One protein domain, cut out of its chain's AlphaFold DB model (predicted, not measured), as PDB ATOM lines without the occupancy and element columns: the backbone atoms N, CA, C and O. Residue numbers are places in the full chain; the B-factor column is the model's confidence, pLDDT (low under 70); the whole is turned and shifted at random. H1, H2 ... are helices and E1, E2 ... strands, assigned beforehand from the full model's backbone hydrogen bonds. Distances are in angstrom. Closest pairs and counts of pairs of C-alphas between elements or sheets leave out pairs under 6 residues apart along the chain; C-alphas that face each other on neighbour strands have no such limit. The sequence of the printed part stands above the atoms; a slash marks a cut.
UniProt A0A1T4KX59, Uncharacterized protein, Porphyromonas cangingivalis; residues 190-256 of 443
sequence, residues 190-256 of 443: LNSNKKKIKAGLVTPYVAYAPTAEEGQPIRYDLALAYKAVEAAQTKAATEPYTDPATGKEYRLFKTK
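AT A GLANCE: This is residues 190 to 256 of the 443 residues of an uncharacterized protein of Porphyromonas cangingivalis (UniProt A0A1T4KX59). There is little regular structure here: a two-stranded antiparallel ribbon, E1 and E2, with one helix, H1, packed on it mainly at E1, and long loops. The loop at residues 190 to 195 and the one around Ala 245 make opposite ends of the longest axis. The 67 printed residues hold E1, H1 and E2 in that order, mixed in class, with only 21 residues in named elements. The whole is compact, radius of gyration of the C-alphas 11.4 A, spanning 34 by 27 by 19 A.

HOW THE PARTS SIT: Past residues 190 to 205, find E1, residues 206 to 210, antiparallel to E2, residues 249 to 254, at 145 degrees; N 207 and O 253, 3.0 A apart, are within hydrogen-bond range. In H1, residues 222 to 231, every O i to N i+4 pair is within range; its closest C-alphas to E1 are Ala 228 and Ala 207, 5.5 A.

IN THESE COORDINATES: From C-alpha 206 at (147.814, 171.182, 152.678) E1 runs 13.3 A. H1 runs 14.2 A. E2 runs 17.0 A to C-alpha 254 at (149.242, 168.150, 149.468).

THE WHOLE: The farthest C-alphas, Ser 192 and Ala 245, are 35.1 A apart. The printed part has no cut; both links are long. Residues 212 to 215 have pLDDT under 70.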
ATOM      1  N   LEU A 190     147.112 162.508 145.053       90.75
ATOM      2  CA  LEU A 190     147.794 161.225 145.042       90.75
ATOM      3  C   LEU A 190     148.787 161.173 143.881       90.75
ATOM      4  O   LEU A 190     148.530 161.694 142.796       90.75
ATOM      5  N   ASN A 191     149.934 160.539 144.106       89.38
ATOM      6  CA  ASN A 191     150.875 160.234 143.032       89.38
ATOM      7  C   ASN A 191     150.380 159.052 142.170       89.38
ATOM      8  O   ASN A 191     149.343 158.448 142.446       89.38
ATOM      9  N   SER A 192     151.151 158.675 141.146       89.00
ATOM     10  CA  SER A 192     150.834 157.549 140.251       89.00
ATOM     11  C   SER A 192     150.623 156.208 140.969       89.00
ATOM     12  O   SER A 192     149.920 155.345 140.455       89.00
ATOM     13  N   ASN A 193     151.179 156.049 142.173       87.62
ATOM     14  CA  ASN A 193     151.050 154.853 143.004       87.62
ATOM     15  C   ASN A 193     149.924 154.972 144.050       87.62
ATOM     16  O   ASN A 193     149.918 154.215 145.018       87.62
ATOM     17  N   LYS A 194     149.003 155.935 143.891       85.88
ATOM     18  CA  LYS A 194     147.896 156.227 144.820       85.88
ATOM     19  C   LYS A 194     148.338 156.593 146.245       85.88
ATOM     20  O   LYS A 194     147.580 156.418 147.192       85.88
ATOM     21  N   LYS A 195     149.556 157.116 146.418       87.62
ATOM     22  CA  LYS A 195     150.062 157.561 147.727       87.62
ATOM     23  C   LYS A 195     149.977 159.074 147.882       87.62
ATOM     24  O   LYS A 195     150.224 159.811 146.924       87.62
ATOM     25  N   LYS A 196     149.694 159.520 149.110       91.31
ATOM     26  CA  LYS A 196     149.641 160.935 149.507       91.31
ATOM     27  C   LYS A 196     150.971 161.620 149.192       91.31
ATOM     28  O   LYS A 196     152.043 161.110 149.525       91.31
ATOM     29  N   ILE A 197     150.910 162.793 148.572       92.38
ATOM     30  CA  ILE A 197     152.099 163.589 148.251       92.38
ATOM     31  C   ILE A 197     152.441 164.463 149.460       92.38
ATOM     32  O   ILE A 197     151.599 165.231 149.914       92.38
ATOM     33  N   LYS A 198     153.662 164.365 149.998       93.50
ATOM     34  CA  LYS A 198     154.108 165.226 151.111       93.50
ATOM     35  C   LYS A 198     154.108 166.696 150.686       93.50
ATOM     36  O   LYS A 198     154.463 167.009 149.549       93.50
ATOM     37  N   ALA A 199     153.726 167.585 151.597       93.94
ATOM     38  CA  ALA A 199     153.801 169.018 151.356       93.94
ATOM     39  C   ALA A 199     155.263 169.487 151.271       93.94
ATOM     40  O   ALA A 199     156.155 168.940 151.921       93.94
ATOM     41  N   GLY A 200     155.495 170.512 150.456       91.25
ATOM     42  CA  GLY A 200     156.771 171.224 150.369       91.25
ATOM     43  C   GLY A 200     156.593 172.729 150.560       91.25
ATOM     44  O   GLY A 200     155.467 173.221 150.620       91.25
ATOM     45  N   LEU A 201     157.711 173.461 150.557       90.56
ATOM     46  CA  LEU A 201     157.796 174.909 150.829       90.56
ATOM     47  C   LEU A 201     156.884 175.798 149.970       90.56
ATOM     48  O   LEU A 201     156.611 176.927 150.345       90.56
ATOM     49  N   VAL A 202     156.431 175.318 148.813       89.50
ATOM     50  CA  VAL A 202     155.591 176.085 147.876       89.50
ATOM     51  C   VAL A 202     154.186 175.506 147.721       89.50
ATOM     52  O   VAL A 202     153.455 175.914 146.826       89.50
ATOM     53  N   THR A 203     153.796 174.533 148.552       90.19
ATOM     54  CA  THR A 203     152.490 173.863 148.440       90.19
ATOM     55  C   THR A 203     151.410 174.682 149.154       90.19
ATOM     56  O   THR A 203     151.473 174.779 150.378       90.19
ATOM     57  N   PRO A 204     150.424 175.261 148.436       88.50
ATOM     58  CA  PRO A 204     149.432 176.150 149.047       88.50
ATOM     59  C   PRO A 204     148.291 175.398 149.742       88.50
ATOM     60  O   PRO A 204     147.782 175.850 150.760       88.50
ATOM     61  N   TYR A 205     147.890 174.243 149.207       94.12
ATOM     62  CA  TYR A 205     146.801 173.431 149.753       94.12
ATOM     63  C   TYR A 205     147.387 172.231 150.486       94.12
ATOM     64  O   TYR A 205     147.991 171.351 149.865       94.12
ATOM     65  N   VAL A 206     147.237 172.212 151.810       96.06
ATOM     66  CA  VAL A 206     147.814 171.182 152.678       96.06
ATOM     67  C   VAL A 206     146.844 170.770 153.781       96.06
ATOM     68  O   VAL A 206     146.000 171.557 154.193       96.06
ATOM     69  N   ALA A 207     146.964 169.535 154.258       96.38
ATOM     70  CA  ALA A 207     146.289 169.055 155.460       96.38
ATOM     71  C   ALA A 207     147.211 168.116 156.236       96.38
ATOM     72  O   ALA A 207     148.009 167.386 155.639       96.38
ATOM     73  N   TYR A 208     147.091 168.134 157.561       94.19
ATOM     74  CA  TYR A 208     147.784 167.179 158.417       94.19
ATOM     75  C   TYR A 208     147.136 165.800 158.306       94.19
ATOM     76  O   TYR A 208     145.913 165.670 158.335       94.19
ATOM     77  N   ALA A 209     147.970 164.768 158.226       92.19
ATOM     78  CA  ALA A 209     147.567 163.382 158.415       92.19
ATOM     79  C   ALA A 209     148.576 162.659 159.324       92.19
ATOM     80  O   ALA A 209     149.757 163.025 159.308       92.19
ATOM     81  N   PRO A 210     148.143 161.647 160.096       88.44
ATOM     82  CA  PRO A 210     149.040 160.847 160.927       88.44
ATOM     83  C   PRO A 210     150.155 160.172 160.111       88.44
ATOM     84  O   PRO A 210     149.908 159.681 159.007       88.44
ATOM     85  N   THR A 211     151.381 160.127 160.645       78.19
ATOM     86  CA  THR A 211     152.555 159.530 159.969       78.19
ATOM     87  C   THR A 211     152.638 158.011 160.089       78.19
ATOM     88  O   THR A 211     153.092 157.360 159.150       78.19
ATOM     89  N   ALA A 212     152.222 157.449 161.224       63.69
ATOM     90  CA  ALA A 212     152.404 156.030 161.547       63.69
ATOM     91  C   ALA A 212     151.232 155.127 161.114       63.69
ATOM     92  O   ALA A 212     151.332 153.905 161.187       63.69
ATOM     93  N   GLU A 213     150.120 155.713 160.669       63.41
ATOM     94  CA  GLU A 213     148.830 155.030 160.561       63.41
ATOM     95  C   GLU A 213     148.265 155.104 159.130       63.41
ATOM     96  O   GLU A 213     147.279 155.791 158.850       63.41
ATOM     97  N   GLU A 214     148.904 154.401 158.190       66.00
ATOM     98  CA  GLU A 214     148.375 154.255 156.827       66.00
ATOM     99  C   GLU A 214     147.033 153.495 156.883       66.00
ATOM    100  O   GLU A 214     146.950 152.392 157.420       66.00
ATOM    101  N   GLY A 215     145.959 154.108 156.374       68.50
ATOM    102  CA  GLY A 215     144.611 153.524 156.349       68.50
ATOM    103  C   GLY A 215     143.696 153.863 157.535       68.50
ATOM    104  O   GLY A 215     142.540 153.440 157.521       68.50
ATOM    105  N   GLN A 216     144.148 154.631 158.536       79.06
ATOM    106  CA  GLN A 216     143.250 155.124 159.592       79.06
ATOM    107  C   GLN A 216     142.387 156.303 159.102       79.06
ATOM    108  O   GLN A 216     142.867 157.145 158.337       79.06
ATOM    109  N   PRO A 217     141.121 156.406 159.554       86.62
ATOM    110  CA  PRO A 217     140.231 157.492 159.172       86.62
ATOM    111  C   PRO A 217     140.752 158.836 159.687       86.62
ATOM    112  O   PRO A 217     140.965 159.027 160.885       86.62
ATOM    113  N   ILE A 218     140.893 159.804 158.783       91.56
ATOM    114  CA  ILE A 218     141.325 161.159 159.130       91.56
ATOM    115  C   ILE A 218     140.083 161.988 159.428       91.56
ATOM    116  O   ILE A 218     139.293 162.298 158.537       91.56
ATOM    117  N   ARG A 219     139.896 162.330 160.700       93.19
ATOM    118  CA  ARG A 219     138.780 163.160 161.154       93.19
ATOM    119  C   ARG A 219     139.104 164.640 160.962       93.19
ATOM    120  O   ARG A 219     140.228 165.061 161.222       93.19
ATOM    121  N   TYR A 220     138.120 165.416 160.517       95.31
ATOM    122  CA  TYR A 220     138.218 166.869 160.498       95.31
ATOM    123  C   TYR A 220     138.360 167.402 161.923       95.31
ATOM    124  O   TYR A 220     137.547 167.090 162.793       95.31
ATOM    125  N   ASP A 221     139.379 168.227 162.127       93.88
ATOM    126  CA  ASP A 221     139.608 168.976 163.352       93.88
ATOM    127  C   ASP A 221     139.906 170.428 162.975       93.88
ATOM    128  O   ASP A 221     140.802 170.703 162.170       93.88
ATOM    129  N   LEU A 222     139.127 171.360 163.525       94.50
ATOM    130  CA  LEU A 222     139.197 172.771 163.151       94.50
ATOM    131  C   LEU A 222     140.527 173.414 163.575       94.50
ATOM    132  O   LEU A 222     141.094 174.202 162.820       94.50
ATOM    133  N   ALA A 223     141.044 173.070 164.759       93.38
ATOM    134  CA  ALA A 223     142.296 173.631 165.262       93.38
ATOM    135  C   ALA A 223     143.485 173.139 164.426       93.38
ATOM    136  O   ALA A 223     144.341 173.928 164.017       93.38
ATOM    137  N   LEU A 224     143.502 171.846 164.099       93.75
ATOM    138  CA  LEU A 224     144.499 171.255 163.216       93.75
ATOM    139  C   LEU A 224     144.392 171.809 161.789       93.75
ATOM    140  O   LEU A 224     145.415 171.978 161.124       93.75
ATOM    141  N   ALA A 225     143.182 172.134 161.325       95.88
ATOM    142  CA  ALA A 225     142.971 172.741 160.018       95.88
ATOM    143  C   ALA A 225     143.539 174.163 159.924       95.88
ATOM    144  O   ALA A 225     144.262 174.456 158.971       95.88
ATOM    145  N   TYR A 226     143.292 175.023 160.917       95.88
ATOM    146  CA  TYR A 226     143.927 176.347 160.970       95.88
ATOM    147  C   TYR A 226     145.449 176.236 161.041       95.88
ATOM    148  O   TYR A 226     146.146 176.875 160.256       95.88
ATOM    149  N   LYS A 227     145.967 175.334 161.880       95.06
ATOM    150  CA  LYS A 227     147.407 175.081 161.980       95.06
ATOM    151  C   LYS A 227     148.023 174.622 160.657       95.06
ATOM    152  O   LYS A 227     149.157 174.977 160.344       95.06
ATOM    153  N   ALA A 228     147.302 173.816 159.876       95.94
ATOM    154  CA  ALA A 228     147.755 173.395 158.555       95.94
ATOM    155  C   ALA A 228     147.842 174.577 157.581       95.94
ATOM    156  O   ALA A 228     148.827 174.683 156.854       95.94
ATOM    157  N   VAL A 229     146.850 175.475 157.592       95.19
ATOM    158  CA  VAL A 229     146.852 176.690 156.759       95.19
ATOM    159  C   VAL A 229     147.976 177.644 157.163       95.19
ATOM    160  O   VAL A 229     148.672 178.148 156.289       95.19
ATOM    161  N   GLU A 230     148.210 177.849 158.458       94.94
ATOM    162  CA  GLU A 230     149.312 178.682 158.961       94.94
ATOM    163  C   GLU A 230     150.691 178.125 158.585       94.94
ATOM    164  O   GLU A 230     151.613 178.878 158.281       94.94
ATOM    165  N   ALA A 231     150.838 176.796 158.589       94.25
ATOM    166  CA  ALA A 231     152.078 176.138 158.199       94.25
ATOM    167  C   ALA A 231     152.281 176.096 156.673       94.25
ATOM    168  O   ALA A 231     153.417 175.912 156.223       94.25
ATOM    169  N   ALA A 232     151.219 176.255 155.877       94.38
ATOM    170  CA  ALA A 232     151.274 176.185 154.422       94.38
ATOM    171  C   ALA A 232     152.286 177.188 153.853       94.38
ATOM    172  O   ALA A 232     152.369 178.333 154.281       94.38
ATOM    173  N   GLN A 233     153.069 176.749 152.866       92.75
ATOM    174  CA  GLN A 233     154.106 177.564 152.216       92.75
ATOM    175  C   GLN A 233     155.189 178.141 153.158       92.75
ATOM    176  O   GLN A 233     155.874 179.103 152.817       92.75
ATOM    177  N   THR A 234     155.387 177.534 154.332       93.00
ATOM    178  CA  THR A 234     156.472 177.875 155.268       93.00
ATOM    179  C   THR A 234     157.436 176.699 155.453       93.00
ATOM    180  O   THR A 234     157.161 175.578 155.016       93.00
ATOM    181  N   LYS A 235     158.556 176.915 156.162       91.06
ATOM    182  CA  LYS A 235     159.455 175.820 156.587       91.06
ATOM    183  C   LYS A 235     158.738 174.777 157.452       91.06
ATOM    184  O   LYS A 235     159.066 173.602 157.367       91.06
ATOM    185  N   ALA A 236     157.725 175.173 158.225       90.50
ATOM    186  CA  ALA A 236     156.971 174.242 159.062       90.50
ATOM    187  C   ALA A 236     156.217 173.180 158.240       90.50
ATOM    188  O   ALA A 236     155.932 172.107 158.758       90.50
ATOM    189  N   ALA A 237     155.942 173.425 156.949       91.75
ATOM    190  CA  ALA A 237     155.280 172.446 156.090       91.75
ATOM    191  C   ALA A 237     156.109 171.182 155.809       91.75
ATOM    192  O   ALA A 237     155.538 170.160 155.422       91.75
ATOM    193  N   THR A 238     157.440 171.234 155.961       91.50
ATOM    194  CA  THR A 238     158.324 170.087 155.679       91.50
ATOM    195  C   THR A 238     158.571 169.199 156.894       91.50
ATOM    196  O   THR A 238     158.929 168.024 156.724       91.50
ATOM    197  N   GLU A 239     158.328 169.734 158.088       91.56
ATOM    198  CA  GLU A 239     158.606 169.105 159.375       91.56
ATOM    199  C   GLU A 239     157.395 168.316 159.908       91.56
ATOM    200  O   GLU A 239     156.246 168.624 159.572       91.56
ATOM    201  N   PRO A 240     157.618 167.261 160.711       92.31
ATOM    202  CA  PRO A 240     156.544 166.619 161.455       92.31
ATOM    203  C   PRO A 240     156.010 167.545 162.557       92.31
ATOM    204  O   PRO A 240     156.716 168.405 163.084       92.31
ATOM    205  N   TYR A 241     154.754 167.335 162.932       92.25
ATOM    206  CA  TYR A 241     154.093 168.016 164.035       92.25
ATOM    207  C   TYR A 241     153.634 166.994 165.072       92.25
ATOM    208  O   TYR A 241     152.821 166.127 164.761       92.25
ATOM    209  N   THR A 242     154.105 167.125 166.308       92.12
ATOM    210  CA  THR A 242     153.597 166.340 167.437       92.12
ATOM    211  C   THR A 242     152.519 167.135 168.155       92.12
ATOM    212  O   THR A 242     152.778 168.231 168.655       92.12
ATOM    213  N   ASP A 243     151.308 166.588 168.213       88.00
ATOM    214  CA  ASP A 243     150.221 167.180 168.980       88.00
ATOM    215  C   ASP A 243     150.531 167.095 170.485       88.00
ATOM    216  O   ASP A 243     150.634 165.988 171.017       88.00
ATOM    217  N   PRO A 244     150.676 168.230 171.195       87.62
ATOM    218  CA  PRO A 244     151.027 168.227 172.611       87.62
ATOM    219  C   PRO A 244     149.943 167.605 173.501       87.62
ATOM    220  O   PRO A 244     150.263 167.155 174.598       87.62
ATOM    221  N   ALA A 245     148.681 167.565 173.058       86.06
ATOM    222  CA  ALA A 245     147.587 167.005 173.848       86.06
ATOM    223  C   ALA A 245     147.527 165.473 173.768       86.06
ATOM    224  O   ALA A 245     147.215 164.811 174.757       86.06
ATOM    225  N   THR A 246     147.808 164.903 172.593       85.75
ATOM    226  CA  THR A 246     147.645 163.461 172.338       85.75
ATOM    227  C   THR A 246     148.960 162.709 172.146       85.75
ATOM    228  O   THR A 246     148.960 161.480 172.138       85.75
ATOM    229  N   GLY A 247     150.076 163.417 171.955       87.88
ATOM    230  CA  GLY A 247     151.374 162.842 171.597       87.88
ATOM    231  C   GLY A 247     151.437 162.276 170.174       87.88
ATOM    232  O   GLY A 247     152.470 161.738 169.780       87.88
ATOM    233  N   LYS A 248     150.354 162.376 169.390       88.19
ATOM    234  CA  LYS A 248     150.305 161.855 168.021       88.19
ATOM    235  C   LYS A 248     151.150 162.704 167.082       88.19
ATOM    236  O   LYS A 248     151.107 163.932 167.128       88.19
ATOM    237  N   GLU A 249     151.877 162.035 166.197       91.69
ATOM    238  CA  GLU A 249     152.672 162.681 165.159       91.69
ATOM    239  C   GLU A 249     151.879 162.794 163.848       91.69
ATOM    240  O   GLU A 249     151.243 161.844 163.383       91.69
ATOM    241  N   TYR A 250     151.940 163.978 163.250       92.88
ATOM    242  CA  TYR A 250     151.304 164.331 161.994       92.88
ATOM    243  C   TYR A 250     152.331 164.872 161.003       92.88
ATOM    244  O   TYR A 250     153.366 165.425 161.375       92.88
ATOM    245  N   ARG A 251     152.000 164.801 159.716       94.06
ATOM    246  CA  ARG A 251     152.735 165.487 158.650       94.06
ATOM    247  C   ARG A 251     151.781 166.135 157.663       94.06
ATOM    248  O   ARG A 251     150.679 165.633 157.450       94.06
ATOM    249  N   LEU A 252     152.206 167.241 157.056       95.81
ATOM    250  CA  LEU A 252     151.444 167.880 155.989       95.81
ATOM    251  C   LEU A 252     151.581 167.121 154.668       95.81
ATOM    252  O   LEU A 252     152.677 166.780 154.211       95.81
ATOM    253  N   PHE A 253     150.438 166.919 154.024       95.31
ATOM    254  CA  PHE A 253     150.321 166.369 152.680       95.31
ATOM    255  C   PHE A 253     149.557 167.342 151.786       95.31
ATOM    256  O   PHE A 253     148.693 168.084 152.253       95.31
ATOM    257  N   LYS A 254     149.885 167.334 150.494       95.88
ATOM    258  CA  LYS A 254     149.242 168.150 149.468       95.88
ATOM    259  C   LYS A 254     147.778 167.743 149.311       95.88
ATOM    260  O   LYS A 254     147.481 166.574 149.060       95.88
ATOM    261  N   THR A 255     146.882 168.719 149.401       96.56
ATOM    262  CA  THR A 255     145.443 168.540 149.183       96.56
ATOM    263  C   THR A 255     144.996 169.059 147.822       96.56
ATOM    264  O   THR A 255     145.740 169.757 147.124       96.56
ATOM    265  N   LYS A 256     143.789 168.656 147.412       94.88
ATOM    266  CA  LYS A 256     143.184 169.038 146.135       94.88
ATOM    267  C   LYS A 256     142.900 170.536 146.096       94.88
ATOM    268  O   LYS A 256     142.139 171.057 146.899       94.88
TER     269      LYS A 256